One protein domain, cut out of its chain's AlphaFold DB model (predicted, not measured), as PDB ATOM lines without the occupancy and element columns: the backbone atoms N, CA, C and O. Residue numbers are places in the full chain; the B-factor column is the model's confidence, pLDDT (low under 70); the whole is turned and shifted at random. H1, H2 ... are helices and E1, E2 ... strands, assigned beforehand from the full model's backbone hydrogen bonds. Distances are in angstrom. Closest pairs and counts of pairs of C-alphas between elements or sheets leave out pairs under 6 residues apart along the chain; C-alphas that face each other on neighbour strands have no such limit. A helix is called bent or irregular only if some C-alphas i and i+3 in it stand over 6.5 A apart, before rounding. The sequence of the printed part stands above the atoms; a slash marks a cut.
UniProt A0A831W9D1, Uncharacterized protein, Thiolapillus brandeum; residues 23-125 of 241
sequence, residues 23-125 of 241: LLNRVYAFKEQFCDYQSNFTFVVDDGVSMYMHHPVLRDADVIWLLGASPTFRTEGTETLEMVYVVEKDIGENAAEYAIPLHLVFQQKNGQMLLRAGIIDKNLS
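This is residues 23 to 125 of the 241 residues of an uncharacterized protein of Thiolapillus brandeum (UniProt A0A831W9D1). A single wall of six antiparallel strands, twisted, has the helix H3 packed over one face, while its other face is bare of named helices. The longest helix, H1, stands about perpendicular to H3 and comes close to it at its first residue, Leu 23, while its residues 30 to 34 only graze the sheet, and the small irregular H4 lies where E4 ends and E5 begins. The printed part has 103 residues, with five named helices and six named strands in the order H1 H2 E1 E2 H3 E3 E4 H4 E5 E6 H5, and the sheet runs E1 E2 E6 E5 E4 E3. The class is mixed, helices and strands. The whole is compact, with a radius of gyration of the C-alphas of 14.5 A, yet elongated in outline, spanning 43 by 26 by 26 A.

H1 takes residues 23 to 35 and is 18.4 A long; its first C-alpha, that of Leu 23, is at (206.494, 141.130, 105.537). H2 follows with residues 37 to 40. The strands E1, residues 41 to 46, and E2, residues 48 to 53, are 15.8 A and 16.5 A long. H3 is residues 60 to 67, 10.7 A long, and E3 is the short strand of residues 73 to 76. E4, residues 80 to 89, is 29.5 A long and ends with C-alpha 89 at (187.639, 163.768, 117.442). H4, residues 92 to 98, is irregular: C-alphas 93 and 96 are 7.8 A apart. E5, residues 100 to 109, and E6, residues 112 to 121, are 28.7 A and 26.6 A long. H5, residues 122 to 125, ends with C-alpha 125 at (189.705, 149.827, 128.066).

H1 and H2 only just touch, only at the corner by their link, with 3 pairs of C-alphas within 8 A; the closest C-alphas are those of Gln 33 and Asn 40, 5.6 A apart. H1 only grazes the sheet, with residues 30 to 34, and H2 only grazes it with residues 37 to 40. E1, an edge strand, forms a hairpin with E2, where N 44 and O 50 are 2.9 A apart, within hydrogen-bond range. E2 is the antiparallel neighbour of E6, with N 51 and O 118 at 2.8 A. H3 is on the sheet, and its closest C-alpha pair with E6 is Asp 60 and Met 113, 6.2 A. H1 and H3 are close but not clearly touching, about perpendicular at 76 degrees, with the closest C-alphas those of Leu 23 and Asp 62, 6.4 A apart. E3, the other edge strand, forms a hairpin with E4, with N 75 and O 82 at 2.9 A. E4 and E5 are antiparallel at 165 degrees, with N 83 and O 104 at 2.9 A. H4 only grazes the sheet, with residues 94 to 98; its C-alpha 95 is 4.9 A from that of Lys 89 in E4, the closest pair. E5 and E6 form a hairpin, with N 105 and O 117 at 2.9 A. H5 is at the sheet's level, at a height of 3.1 A. Every O i to N i+4 pair is within hydrogen-bond range in H1 and H3; H4 has 0 of 3, with 2 of 4 O i to N i+3 pairs within range, and H2 and H5 are too short for an i+4 pair.

The C-alphas farthest apart, those of Ser 39 and Glu 93, are 44.2 A apart. The printed part has no cut. No link is long; E2 to H3, with 6 residues, is short and the others are tight. The mean pLDDT of the printed part is 87.9, and residues 92 to 96 and 124 to 125 are under 70.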
ATOM      1  N   LEU A  23     207.543 140.586 104.668       83.69
ATOM      2  CA  LEU A  23     206.494 141.130 105.537       83.69
ATOM      3  C   LEU A  23     205.360 140.120 105.753       83.69
ATOM      4  O   LEU A  23     204.960 139.883 106.888       83.69
ATOM      5  N   LEU A  24     204.898 139.473 104.678       83.06
ATOM      6  CA  LEU A  24     203.804 138.502 104.745       83.06
ATOM      7  C   LEU A  24     204.110 137.368 105.724       83.06
ATOM      8  O   LEU A  24     203.255 137.029 106.532       83.06
ATOM      9  N   ASN A  25     205.334 136.840 105.725       85.88
ATOM     10  CA  ASN A  25     205.716 135.767 106.644       85.88
ATOM     11  C   ASN A  25     205.654 136.214 108.109       85.88
ATOM     12  O   ASN A  25     205.204 135.451 108.958       85.88
ATOM     13  N   ARG A  26     206.049 137.458 108.410       90.12
ATOM     14  CA  ARG A  26     205.940 138.008 109.771       90.12
ATOM     15  C   ARG A  26     204.490 138.259 110.179       90.12
ATOM     16  O   ARG A  26     204.139 137.984 111.319       90.12
ATOM     17  N   VAL A  27     203.643 138.706 109.252       86.81
ATOM     18  CA  VAL A  27     202.197 138.855 109.484       86.81
ATOM     19  C   VAL A  27     201.536 137.496 109.738       86.81
ATOM     20  O   VAL A  27     200.724 137.376 110.652       86.81
ATOM     21  N   TYR A  28     201.909 136.456 108.990       84.94
ATOM     22  CA  TYR A  28     201.433 135.091 109.232       84.94
ATOM     23  C   TYR A  28     201.910 134.540 110.578       84.94
ATOM     24  O   TYR A  28     201.094 134.012 111.325       84.94
ATOM     25  N   ALA A  29     203.187 134.722 110.924       90.06
ATOM     26  CA  ALA A  29     203.713 134.318 112.227       90.06
ATOM     27  C   ALA A  29     202.998 135.043 113.378       90.06
ATOM     28  O   ALA A  29     202.654 134.423 114.381       90.06
ATOM     29  N   PHE A  30     202.709 136.338 113.216       90.38
ATOM     30  CA  PHE A  30     201.911 137.090 114.180       90.38
ATOM     31  C   PHE A  30     200.493 136.521 114.301       90.38
ATOM     32  O   PHE A  30     200.016 136.336 115.414       90.38
ATOM     33  N   LYS A  31     199.832 136.196 113.179       86.12
ATOM     34  CA  LYS A  31     198.510 135.551 113.190       86.12
ATOM     35  C   LYS A  31     198.545 134.235 113.970       86.12
ATOM     36  O   LYS A  31     197.679 134.026 114.808       86.12
ATOM     37  N   GLU A  32     199.516 133.362 113.710       88.06
ATOM     38  CA  GLU A  32     199.641 132.083 114.425       88.06
ATOM     39  C   GLU A  32     199.819 132.288 115.931       88.06
ATOM     40  O   GLU A  32     199.113 131.662 116.717       88.06
ATOM     41  N   GLN A  33     200.689 133.220 116.331       90.81
ATOM     42  CA  GLN A  33     200.845 133.596 117.736       90.81
ATOM     43  C   GLN A  33     199.533 134.112 118.322       90.81
ATOM     44  O   GLN A  33     199.156 133.721 119.421       90.81
ATOM     45  N   PHE A  34     198.844 135.001 117.604       86.88
ATOM     46  CA  PHE A  34     197.594 135.608 118.051       86.88
ATOM     47  C   PHE A  34     196.477 134.569 118.197       86.88
ATOM     48  O   PHE A  34     195.636 134.696 119.077       86.88
ATOM     49  N   CYS A  35     196.499 133.500 117.401       85.50
ATOM     50  CA  CYS A  35     195.558 132.391 117.531       85.50
ATOM     51  C   CYS A  35     195.811 131.482 118.734       85.50
ATOM     52  O   CYS A  35     194.878 130.845 119.214       85.50
ATOM     53  N   ASP A  36     197.032 131.469 119.260       88.56
ATOM     54  CA  ASP A  36     197.381 130.872 120.549       88.56
ATOM     55  C   ASP A  36     197.746 131.985 121.545       88.56
ATOM     56  O   ASP A  36     198.861 132.058 122.079       88.56
ATOM     57  N   TYR A  37     196.810 132.927 121.737       86.25
ATOM     58  CA  TYR A  37     197.106 134.153 122.475       86.25
ATOM     59  C   TYR A  37     197.501 133.889 123.931       86.25
ATOM     60  O   TYR A  37     198.337 134.603 124.471       86.25
ATOM     61  N   GLN A  38     196.934 132.855 124.559       87.31
ATOM     62  CA  GLN A  38     197.187 132.518 125.962       87.31
ATOM     63  C   GLN A  38     198.651 132.136 126.204       87.31
ATOM     64  O   GLN A  38     199.207 132.446 127.256       87.31
ATOM     65  N   SER A  39     199.288 131.497 125.222       92.00
ATOM     66  CA  SER A  39     200.689 131.076 125.310       92.00
ATOM     67  C   SER A  39     201.657 132.157 124.821       92.00
ATOM     68  O   SER A  39     202.815 132.206 125.247       92.00
ATOM     69  N   ASN A  40     201.209 133.037 123.921       93.75
ATOM     70  CA  ASN A  40     202.074 133.996 123.228       93.75
ATOM     71  C   ASN A  40     201.947 135.442 123.718       93.75
ATOM     72  O   ASN A  40     202.818 136.257 123.395       93.75
ATOM     73  N   PHE A  41     200.911 135.758 124.498       91.75
ATOM     74  CA  PHE A  41     200.630 137.106 124.975       91.75
ATOM     75  C   PHE A  41     200.261 137.129 126.455       91.75
ATOM     76  O   PHE A  41     199.621 136.222 126.981       91.75
ATOM     77  N   THR A  42     200.611 138.233 127.108       91.75
ATOM     78  CA  THR A  42     200.089 138.601 128.423       91.75
ATOM     79  C   THR A  42     199.188 139.818 128.263       91.75
ATOM     80  O   THR A  42     199.633 140.855 127.766       91.75
ATOM     81  N   PHE A  43     197.937 139.694 128.704       86.81
ATOM     82  CA  PHE A  43     196.995 140.805 128.794       86.81
ATOM     83  C   PHE A  43     196.971 141.329 130.226       86.81
ATOM     84  O   PHE A  43     196.737 140.569 131.166       86.81
ATOM     85  N   VAL A  44     197.212 142.625 130.385       87.50
ATOM     86  CA  VAL A  44     197.064 143.338 131.654       87.50
ATOM     87  C   VAL A  44     195.943 144.345 131.465       87.50
ATOM     88  O   VAL A  44     196.009 145.183 130.567       87.50
ATOM     89  N   VAL A  45     194.900 144.215 132.278       78.44
ATOM     90  CA  VAL A  45     193.781 145.158 132.325       78.44
ATOM     91  C   VAL A  45     193.904 145.908 133.645       78.44
ATOM     92  O   VAL A  45     193.573 145.371 134.702       78.44
ATOM     93  N   ASP A  46     194.470 147.107 133.583       76.69
ATOM     94  CA  ASP A  46     194.635 148.040 134.697       76.69
ATOM     95  C   ASP A  46     194.010 149.399 134.331       76.69
ATOM     96  O   ASP A  46     192.881 149.423 133.841       76.69
ATOM     97  N   ASP A  47     194.680 150.534 134.558       76.75
ATOM     98  CA  ASP A  47     194.242 151.863 134.086       76.75
ATOM     99  C   ASP A  47     194.384 151.973 132.541       76.75
ATOM    100  O   ASP A  47     194.971 152.917 132.015       76.75
ATOM    101  N   GLY A  48     193.903 150.960 131.806       80.62
ATOM    102  CA  GLY A  48     194.152 150.703 130.386       80.62
ATOM    103  C   GLY A  48     194.048 149.215 130.014       80.62
ATOM    104  O   GLY A  48     193.751 148.358 130.848       80.62
ATOM    105  N   VAL A  49     194.289 148.900 128.736       83.69
ATOM    106  CA  VAL A  49     194.567 147.523 128.278       83.69
ATOM    107  C   VAL A  49     195.960 147.482 127.682       83.69
ATOM    108  O   VAL A  49     196.245 148.156 126.690       83.69
ATOM    109  N   SER A  50     196.811 146.638 128.252       89.94
ATOM    110  CA  SER A  50     198.143 146.355 127.735       89.94
ATOM    111  C   SER A  50     198.221 144.919 127.234       89.94
ATOM    112  O   SER A  50     197.865 143.977 127.940       89.94
ATOM    113  N   MET A  51     198.733 144.742 126.021       91.12
ATOM    114  CA  MET A  51     199.007 143.447 125.410       91.12
ATOM    115  C   MET A  51     200.510 143.319 125.169       91.12
ATOM    116  O   MET A  51     201.072 144.033 124.337       91.12
ATOM    117  N   TYR A  52     201.159 142.391 125.870       94.88
ATOM    118  CA  TYR A  52     202.594 142.122 125.760       94.88
ATOM    119  C   TYR A  52     202.851 140.833 124.986       94.88
ATOM    120  O   TYR A  52     202.279 139.799 125.310       94.88
ATOM    121  N   MET A  53     203.749 140.877 124.004       95.56
ATOM    122  CA  MET A  53     204.133 139.732 123.175       95.56
ATOM    123  C   MET A  53     205.342 139.014 123.778       95.56
ATOM    124  O   MET A  53     206.382 139.633 124.013       95.56
ATOM    125  N   HIS A  54     205.250 137.699 123.975       95.56
ATOM    126  CA  HIS A  54     206.371 136.893 124.476       95.56
ATOM    127  C   HIS A  54     207.465 136.721 123.409       95.56
ATOM    128  O   HIS A  54     208.662 136.766 123.705       95.56
ATOM    129  N   HIS A  55     207.056 136.571 122.146       94.88
ATOM    130  CA  HIS A  55     207.943 136.306 121.012       94.88
ATOM    131  C   HIS A  55     207.669 137.284 119.863       94.88
ATOM    132  O   HIS A  55     207.119 136.884 118.842       94.88
ATOM    133  N   PRO A  56     208.040 138.566 119.998       95.31
ATOM    134  CA  PRO A  56     207.668 139.588 119.028       95.31
ATOM    135  C   PRO A  56     208.269 139.294 117.648       95.31
ATOM    136  O   PRO A  56     209.455 138.972 117.538       95.31
ATOM    137  N   VAL A  57     207.450 139.408 116.599       95.00
ATOM    138  CA  VAL A  57     207.860 139.145 115.205       95.00
ATOM    139  C   VAL A  57     207.720 140.355 114.293       95.00
ATOM    140  O   VAL A  57     208.468 140.453 113.328       95.00
ATOM    141  N   LEU A  58     206.795 141.276 114.578       95.50
ATOM    142  CA  LEU A  58     206.533 142.439 113.728       95.50
ATOM    143  C   LEU A  58     207.590 143.521 113.939       95.50
ATOM    144  O   LEU A  58     207.936 143.838 115.073       95.50
ATOM    145  N   ARG A  59     208.078 144.107 112.848       95.81
ATOM    146  CA  ARG A  59     208.986 145.259 112.856       95.81
ATOM    147  C   ARG A  59     208.206 146.567 112.855       95.81
ATOM    148  O   ARG A  59     207.049 146.611 112.446       95.81
ATOM    149  N   ASP A  60     208.868 147.647 113.232       94.44
ATOM    150  CA  ASP A  60     208.331 149.008 113.161       94.44
ATOM    151  C   ASP A  60     207.819 149.378 111.755       94.44
ATOM    152  O   ASP A  60     206.691 149.846 111.603       94.44
ATOM    153  N   ALA A  61     208.586 149.058 110.711       92.38
ATOM    154  CA  ALA A  61     208.164 149.260 109.326       92.38
ATOM    155  C   ALA A  61     206.943 148.407 108.930       92.38
ATOM    156  O   ALA A  61     206.122 148.851 108.128       92.38
ATOM    157  N   ASP A  62     206.803 147.202 109.497       93.00
ATOM    158  CA  ASP A  62     205.643 146.343 109.238       93.00
ATOM    159  C   ASP A  62     204.379 146.965 109.830       93.00
ATOM    160  O   ASP A  62     203.339 146.986 109.183       93.00
ATOM    161  N   VAL A  63     204.481 147.504 111.047       91.50
ATOM    162  CA  VAL A  63     203.374 148.167 111.745       91.50
ATOM    163  C   VAL A  63     202.931 149.423 111.001       91.50
ATOM    164  O   VAL A  63     201.736 149.595 110.776       91.50
ATOM    165  N   ILE A  64     203.869 150.267 110.553       89.56
ATOM    166  CA  ILE A  64     203.542 151.448 109.737       89.56
ATOM    167  C   ILE A  64     202.816 151.030 108.455       89.56
ATOM    168  O   ILE A  64     201.825 151.654 108.081       89.56
ATOM    169  N   TRP A  65     203.283 149.966 107.792       86.25
ATOM    170  CA  TRP A  65     202.645 149.457 106.580       86.25
ATOM    171  C   TRP A  65     201.243 148.903 106.852       86.25
ATOM    172  O   TRP A  65     200.318 149.218 106.109       86.25
ATOM    173  N   LEU A  66     201.071 148.123 107.926       83.31
ATOM    174  CA  LEU A  66     199.783 147.545 108.322       83.31
ATOM    175  C   LEU A  66     198.767 148.629 108.682       83.31
ATOM    176  O   LEU A  66     197.615 148.549 108.275       83.31
ATOM    177  N   LEU A  67     199.192 149.657 109.417       83.25
ATOM    178  CA  LEU A  67     198.323 150.777 109.763       83.25
ATOM    179  C   LEU A  67     198.085 151.701 108.560       83.25
ATOM    180  O   LEU A  67     197.060 152.370 108.497       83.25
ATOM    181  N   GLY A  68     199.002 151.752 107.592       81.38
ATOM    182  CA  GLY A  68     198.920 152.680 106.463       81.38
ATOM    183  C   GLY A  68     199.117 154.144 106.873       81.38
ATOM    184  O   GLY A  68     198.748 155.048 106.127       81.38
ATOM    185  N   ALA A  69     199.684 154.394 108.057       84.25
ATOM    186  CA  ALA A  69     199.902 155.730 108.599       84.25
ATOM    187  C   ALA A  69     201.183 155.810 109.441       84.25
ATOM    188  O   ALA A  69     201.575 154.861 110.127       84.25
ATOM    189  N   SER A  70     201.820 156.983 109.415       89.38
ATOM    190  CA  SER A  70     202.939 157.302 110.310       89.38
ATOM    191  C   SER A  70     202.431 157.626 111.721       89.38
ATOM    192  O   SER A  70     201.333 158.174 111.844       89.38
ATOM    193  N   PRO A  71     203.198 157.314 112.781       92.44
ATOM    194  CA  PRO A  71     202.798 157.639 114.145       92.44
ATOM    195  C   PRO A  71     202.767 159.154 114.373       92.44
ATOM    196  O   PRO A  71     203.528 159.904 113.761       92.44
ATOM    197  N   THR A  72     201.917 159.598 115.299       92.31
ATOM    198  CA  THR A  72     201.861 160.995 115.752       92.31
ATOM    199  C   THR A  72     203.151 161.391 116.468       92.31
ATOM    200  O   THR A  72     203.669 162.483 116.248       92.31
ATOM    201  N   PHE A  73     203.682 160.495 117.304       94.25
ATOM    202  CA  PHE A  73     204.966 160.672 117.976       94.25
ATOM    203  C   PHE A  73     205.840 159.437 117.778       94.25
ATOM    204  O   PHE A  73     205.354 158.306 117.833       94.25
ATOM    205  N   ARG A  74     207.138 159.657 117.564       96.00
ATOM    206  CA  ARG A  74     208.146 158.600 117.455       96.00
ATOM    207  C   ARG A  74     209.326 158.955 118.348       96.00
ATOM    208  O   ARG A  74     210.050 159.904 118.050       96.00
ATOM    209  N   THR A  75     209.521 158.183 119.408       97.38
ATOM    210  CA  THR A  75     210.618 158.364 120.362       97.38
ATOM    211  C   THR A  75     211.571 157.187 120.230       97.38
ATOM    212  O   THR A  75     211.204 156.047 120.503       97.38
ATOM    213  N   GLU A  76     212.794 157.452 119.785       95.94
ATOM    214  CA  GLU A  76     213.804 156.423 119.547       95.94
ATOM    215  C   GLU A  76     214.909 156.507 120.601       95.94
ATOM    216  O   GLU A  76     215.519 157.557 120.802       95.94
ATOM    217  N   GLY A  77     215.136 155.393 121.292       93.81
ATOM    218  CA  GLY A  77     216.254 155.177 122.200       93.81
ATOM    219  C   GLY A  77     217.246 154.167 121.622       93.81
ATOM    220  O   GLY A  77     217.112 153.705 120.491       93.81
ATOM    221  N   THR A  78     218.251 153.797 122.416       91.31
ATOM    222  CA  THR A  78     219.273 152.826 121.992       91.31
ATOM    223  C   THR A  78     218.712 151.413 121.838       91.31
ATOM    224  O   THR A  78     219.018 150.745 120.857       91.31
ATOM    225  N   GLU A  79     217.875 150.971 122.779       95.75
ATOM    226  CA  GLU A  79     217.325 149.603 122.819       95.75
ATOM    227  C   GLU A  79     215.802 149.549 122.657       95.75
ATOM    228  O   GLU A  79     215.208 148.470 122.592       95.75
ATOM    229  N   THR A  80     215.153 150.708 122.612       96.75
ATOM    230  CA  THR A  80     213.696 150.829 122.603       96.75
ATOM    231  C   THR A  80     213.249 151.845 121.577       96.75
ATOM    232  O   THR A  80     213.913 152.853 121.346       96.75
ATOM    233  N   LEU A  81     212.072 151.613 121.018       97.62
ATOM    234  CA  LEU A  81     211.380 152.563 120.165       97.62
ATOM    235  C   LEU A  81     209.929 152.627 120.630       97.62
ATOM    236  O   LEU A  81     209.293 151.599 120.825       97.62
ATOM    237  N   GLU A  82     209.410 153.831 120.807       97.81
ATOM    238  CA  GLU A  82     208.001 154.058 121.093       97.81
ATOM    239  C   GLU A  82     207.363 154.795 119.920       97.81
ATOM    240  O   GLU A  82     207.859 155.827 119.457       97.81
ATOM    241  N   MET A  83     206.255 154.248 119.432       97.12
ATOM    242  CA  MET A  83     205.390 154.885 118.451       97.12
ATOM    243  C   MET A  83     204.037 155.146 119.092       97.12
ATOM    244  O   MET A  83     203.400 154.220 119.587       97.12
ATOM    245  N   VAL A  84     203.580 156.394 119.049       94.69
ATOM    246  CA  VAL A  84     202.275 156.781 119.587       94.69
ATOM    247  C   VAL A  84     201.388 157.255 118.448       94.69
ATOM    248  O   VAL A  84     201.735 158.191 117.726       94.69
ATOM    249  N   TYR A  85     200.231 156.620 118.303       90.88
ATOM    250  CA  TYR A  85     199.180 157.012 117.371       90.88
ATOM    251  C   TYR A  85     198.062 157.671 118.167       90.88
ATOM    252  O   TYR A  85     197.408 157.011 118.967       90.88
ATOM    253  N   VAL A  86     197.854 158.975 117.977       89.12
ATOM    254  CA  VAL A  86     196.809 159.703 118.703       89.12
ATOM    255  C   VAL A  86     195.597 159.883 117.808       89.12
ATOM    256  O   VAL A  86     195.638 160.635 116.833       89.12
ATOM    257  N   VAL A  87     194.513 159.202 118.158       86.12
ATOM    258  CA  VAL A  87     193.217 159.344 117.497       86.12
ATOM    259  C   VAL A  87     192.428 160.417 118.229       86.12
ATOM    260  O   VAL A  87     192.263 160.339 119.438       86.12
ATOM    261  N   GLU A  88     191.941 161.432 117.529       86.44
ATOM    262  CA  GLU A  88     191.186 162.528 118.142       86.44
ATOM    263  C   GLU A  88     189.888 162.803 117.388       86.44
ATOM    264  O   GLU A  88     189.768 162.505 116.196       86.44
ATOM    265  N   LYS A  89     188.898 163.375 118.080       86.19
ATOM    266  CA  LYS A  89     187.639 163.768 117.442       86.19
ATOM    267  C   LYS A  89     187.881 164.812 116.358       86.19
ATOM    268  O   LYS A  89     188.586 165.797 116.561       86.19
ATOM    269  N   ASP A  90     187.206 164.646 115.228       83.31
ATOM    270  CA  ASP A  90     187.202 165.609 114.125       83.31
ATOM    271  C   ASP A  90     186.245 166.781 114.433       83.31
ATOM    272  O   ASP A  90     185.200 166.928 113.804       83.31
ATOM    273  N   ILE A  91     186.550 167.557 115.485       74.75
ATOM    274  CA  ILE A  91     185.748 168.705 115.974       74.75
ATOM    275  C   ILE A  91     186.521 170.027 116.056       74.75
ATOM    276  O   ILE A  91     186.040 170.984 116.656       74.75
ATOM    277  N   GLY A  92     187.714 170.113 115.466       69.44
ATOM    278  CA  GLY A  92     188.527 171.330 115.543       69.44
ATOM    279  C   GLY A  92     189.056 171.591 116.960       69.44
ATOM    280  O   GLY A  92     189.765 170.749 117.507       69.44
ATOM    281  N   GLU A  93     188.740 172.752 117.547       57.84
ATOM    282  CA  GLU A  93     189.408 173.306 118.745       57.84
ATOM    283  C   GLU A  93     189.291 172.462 120.034       57.84
ATOM    284  O   GLU A  93     190.145 172.593 120.906       57.84
ATOM    285  N   ASN A  94     188.343 171.518 120.131       61.69
ATOM    286  CA  ASN A  94     188.173 170.637 121.305       61.69
ATOM    287  C   ASN A  94     188.652 169.186 121.082       61.69
ATOM    288  O   ASN A  94     188.359 168.296 121.878       61.69
ATOM    289  N   ALA A  95     189.384 168.913 119.996       66.00
ATOM    290  CA  ALA A  95     189.813 167.556 119.643       66.00
ATOM    291  C   ALA A  95     190.701 166.888 120.716       66.00
ATOM    292  O   ALA A  95     190.662 165.669 120.877       66.00
ATOM    293  N   ALA A  96     191.477 167.681 121.464       66.81
ATOM    294  CA  ALA A  96     192.464 167.182 122.420       66.81
ATOM    295  C   ALA A  96     191.864 166.540 123.683       66.81
ATOM    296  O   ALA A  96     192.510 165.673 124.264       66.81
ATOM    297  N   GLU A  97     190.653 166.931 124.091       72.62
ATOM    298  CA  GLU A  97     189.988 166.422 125.305       72.62
ATOM    299  C   GLU A  97     189.605 164.939 125.182       72.62
ATOM    300  O   GLU A  97     189.628 164.202 126.161       72.62
ATOM    301  N   TYR A  98     189.325 164.489 123.958       72.19
ATOM    302  CA  TYR A  98     188.938 163.110 123.639       72.19
ATOM    303  C   TYR A  98     190.001 162.419 122.786       72.19
ATOM    304  O   TYR A  98     189.689 161.595 121.924       72.19
ATOM    305  N   ALA A  99     191.258 162.825 122.960       82.00
ATOM    306  CA  ALA A  99     192.381 162.211 122.284       82.00
ATOM    307  C   ALA A  99     192.689 160.860 122.929       82.00
ATOM    308  O   ALA A  99     192.878 160.764 124.139       82.00
ATOM    309  N   ILE A 100     192.771 159.828 122.102       83.81
ATOM    310  CA  ILE A 100     193.015 158.463 122.528       83.81
ATOM    311  C   ILE A 100     194.379 158.027 121.991       83.81
ATOM    312  O   ILE A 100     194.525 157.830 120.778       83.81
ATOM    313  N   PRO A 101     195.399 157.922 122.856       89.00
ATOM    314  CA  PRO A 101     196.705 157.450 122.444       89.00
ATOM    315  C   PRO A 101     196.739 155.916 122.404       89.00
ATOM    316  O   PRO A 101     196.388 155.233 123.365       89.00
ATOM    317  N   LEU A 102     197.208 155.374 121.283       90.56
ATOM    318  CA  LEU A 102     197.662 153.993 121.152       90.56
ATOM    319  C   LEU A 102     199.189 153.999 121.197       90.56
ATOM    320  O   LEU A 102     199.835 154.510 120.277       90.56
ATOM    321  N   HIS A 103     199.758 153.419 122.247       94.44
ATOM    322  CA  HIS A 103     201.203 153.283 122.395       94.44
ATOM    323  C   HIS A 103     201.646 151.918 121.882       94.44
ATOM    324  O   HIS A 103     201.149 150.879 122.314       94.44
ATOM    325  N   LEU A 104     202.614 151.921 120.974       96.62
ATOM    326  CA  LEU A 104     203.267 150.730 120.458       96.62
ATOM    327  C   LEU A 104     204.731 150.771 120.877       96.62
ATOM    328  O   LEU A 104     205.491 151.651 120.466       96.62
ATOM    329  N   VAL A 105     205.117 149.816 121.718       97.62
ATOM    330  CA  VAL A 105     206.461 149.732 122.288       97.62
ATOM    331  C   VAL A 105     207.236 148.645 121.569       97.62
ATOM    332  O   VAL A 105     206.811 147.491 121.502       97.62
ATOM    333  N   PHE A 106     208.408 149.009 121.072       98.06
ATOM    334  CA  PHE A 106     209.333 148.144 120.366       98.06
ATOM    335  C   PHE A 106     210.596 147.947 121.193       98.06
ATOM    336  O   PHE A 106     211.069 148.860 121.874       98.06
ATOM    337  N   GLN A 107     211.162 146.749 121.097       97.38
ATOM    338  CA  GLN A 107     212.426 146.402 121.730       97.38
ATOM    339  C   GLN A 107     213.421 145.912 120.683       97.38
ATOM    340  O   GLN A 107     213.066 145.162 119.769       97.38
ATOM    341  N   GLN A 108     214.680 146.305 120.845       96.38
ATOM    342  CA  GLN A 108     215.757 145.834 119.999       96.38
ATOM    343  C   GLN A 108     216.061 144.359 120.284       96.38
ATOM    344  O   GLN A 108     216.354 143.958 121.410       96.38
ATOM    345  N   LYS A 109     216.028 143.536 119.236       94.19
ATOM    346  CA  LYS A 109     216.424 142.128 119.269       94.19
ATOM    347  C   LYS A 109     217.152 141.795 117.973       94.19
ATOM    348  O   LYS A 109     216.617 142.002 116.889       94.19
ATOM    349  N   ASN A 110     218.386 141.301 118.078       90.44
ATOM    350  CA  ASN A 110     219.237 140.958 116.927       90.44
ATOM    351  C   ASN A 110     219.367 142.102 115.896       90.44
ATOM    352  O   ASN A 110     219.293 141.875 114.690       90.44
ATOM    353  N   GLY A 111     219.519 143.341 116.377       90.81
ATOM    354  CA  GLY A 111     219.656 144.527 115.524       90.81
ATOM    355  C   GLY A 111     218.357 145.017 114.871       90.81
ATOM    356  O   GLY A 111     218.421 145.851 113.974       90.81
ATOM    357  N   GLN A 112     217.189 144.519 115.290       93.06
ATOM    358  CA  GLN A 112     215.881 144.924 114.759       93.06
ATOM    359  C   GLN A 112     214.965 145.404 115.884       93.06
ATOM    360  O   GLN A 112     214.946 144.793 116.949       93.06
ATOM    361  N   MET A 113     214.193 146.464 115.641       95.94
ATOM    362  CA  MET A 113     213.129 146.903 116.549       95.94
ATOM    363  C   MET A 113     211.883 146.051 116.309       95.94
ATOM    364  O   MET A 113     211.297 146.107 115.227       95.94
ATOM    365  N   LEU A 114     211.500 145.243 117.297       96.88
ATOM    366  CA  LEU A 114     210.352 144.340 117.213       96.88
ATOM    367  C   LEU A 114     209.251 144.778 118.175       96.88
ATOM    368  O   LEU A 114     209.537 145.124 119.322       96.88
ATOM    369  N   LEU A 115     208.001 144.755 117.708       97.50
ATOM    370  CA  LEU A 115     206.823 145.173 118.460       97.50
ATOM    371  C   LEU A 115     206.639 144.262 119.668       97.50
ATOM    372  O   LEU A 115     206.254 143.109 119.525       97.50
ATOM    373  N   ARG A 116     206.904 144.794 120.856       96.88
ATOM    374  CA  ARG A 116     206.818 144.075 122.124       96.88
ATOM    375  C   ARG A 116     205.466 144.261 122.793       96.88
ATOM    376  O   ARG A 116     205.002 143.330 123.444       96.88
ATOM    377  N   ALA A 117     204.871 145.445 122.695       96.19
ATOM    378  CA  ALA A 117     203.617 145.726 123.378       96.19
ATOM    379  C   ALA A 117     202.735 146.712 122.616       96.19
ATOM    380  O   ALA A 117     203.241 147.630 121.969       96.19
ATOM    381  N   GLY A 118     201.424 146.523 122.743       93.94
ATOM    382  CA  GLY A 118     200.411 147.527 122.430       93.94
ATOM    383  C   GLY A 118     199.685 147.922 123.710       93.94
ATOM    384  O   GLY A 118     199.278 147.045 124.469       93.94
ATOM    385  N   ILE A 119     199.560 149.220 123.961       92.31
ATOM    386  CA  ILE A 119     198.955 149.769 125.175       92.31
ATOM    387  C   ILE A 119     197.905 150.790 124.755       92.31
ATOM    388  O   ILE A 119     198.183 151.711 123.981       92.31
ATOM    389  N   ILE A 120     196.696 150.596 125.263       85.38
ATOM    390  CA  ILE A 120     195.535 151.435 125.010       85.38
ATOM    391  C   ILE A 120     195.119 152.087 126.329       85.38
ATOM    392  O   ILE A 120     194.991 151.404 127.347       85.38
ATOM    393  N   ASP A 121     194.897 153.400 126.291       82.19
ATOM    394  CA  ASP A 121     194.451 154.197 127.436       82.19
ATOM    395  C   ASP A 121     193.112 153.709 128.029       82.19
ATOM    396  O   ASP A 121     192.264 153.131 127.334       82.19
ATOM    397  N   LYS A 122     192.901 153.984 129.321       74.12
ATOM    398  CA  LYS A 122     191.714 153.594 130.095       74.12
ATOM    399  C   LYS A 122     190.371 153.944 129.460       74.12
ATOM    400  O   LYS A 122     189.393 153.224 129.638       74.12
ATOM    401  N   ASN A 123     190.300 155.039 128.704       70.69
ATOM    402  CA  ASN A 123     189.037 155.459 128.104       70.69
ATOM    403  C   ASN A 123     188.544 154.437 127.069       70.69
ATOM    404  O   ASN A 123     187.343 154.240 126.918       70.69
ATOM    405  N   LEU A 124     189.459 153.740 126.387       69.44
ATOM    406  CA  LEU A 124     189.118 152.640 125.485       69.44
ATOM    407  C   LEU A 124     189.031 151.291 126.207       69.44
ATOM    408  O   LEU A 124     188.302 150.421 125.734       69.44
ATOM    409  N   SER A 125     189.735 151.101 127.331       66.31
ATOM    410  CA  SER A 125     189.705 149.827 128.066       66.31
ATOM    411  C   SER A 125     188.315 149.478 128.588       66.31
ATOM    412  O   SER A 125     187.934 148.312 128.557       66.31
TER     413      SER A 125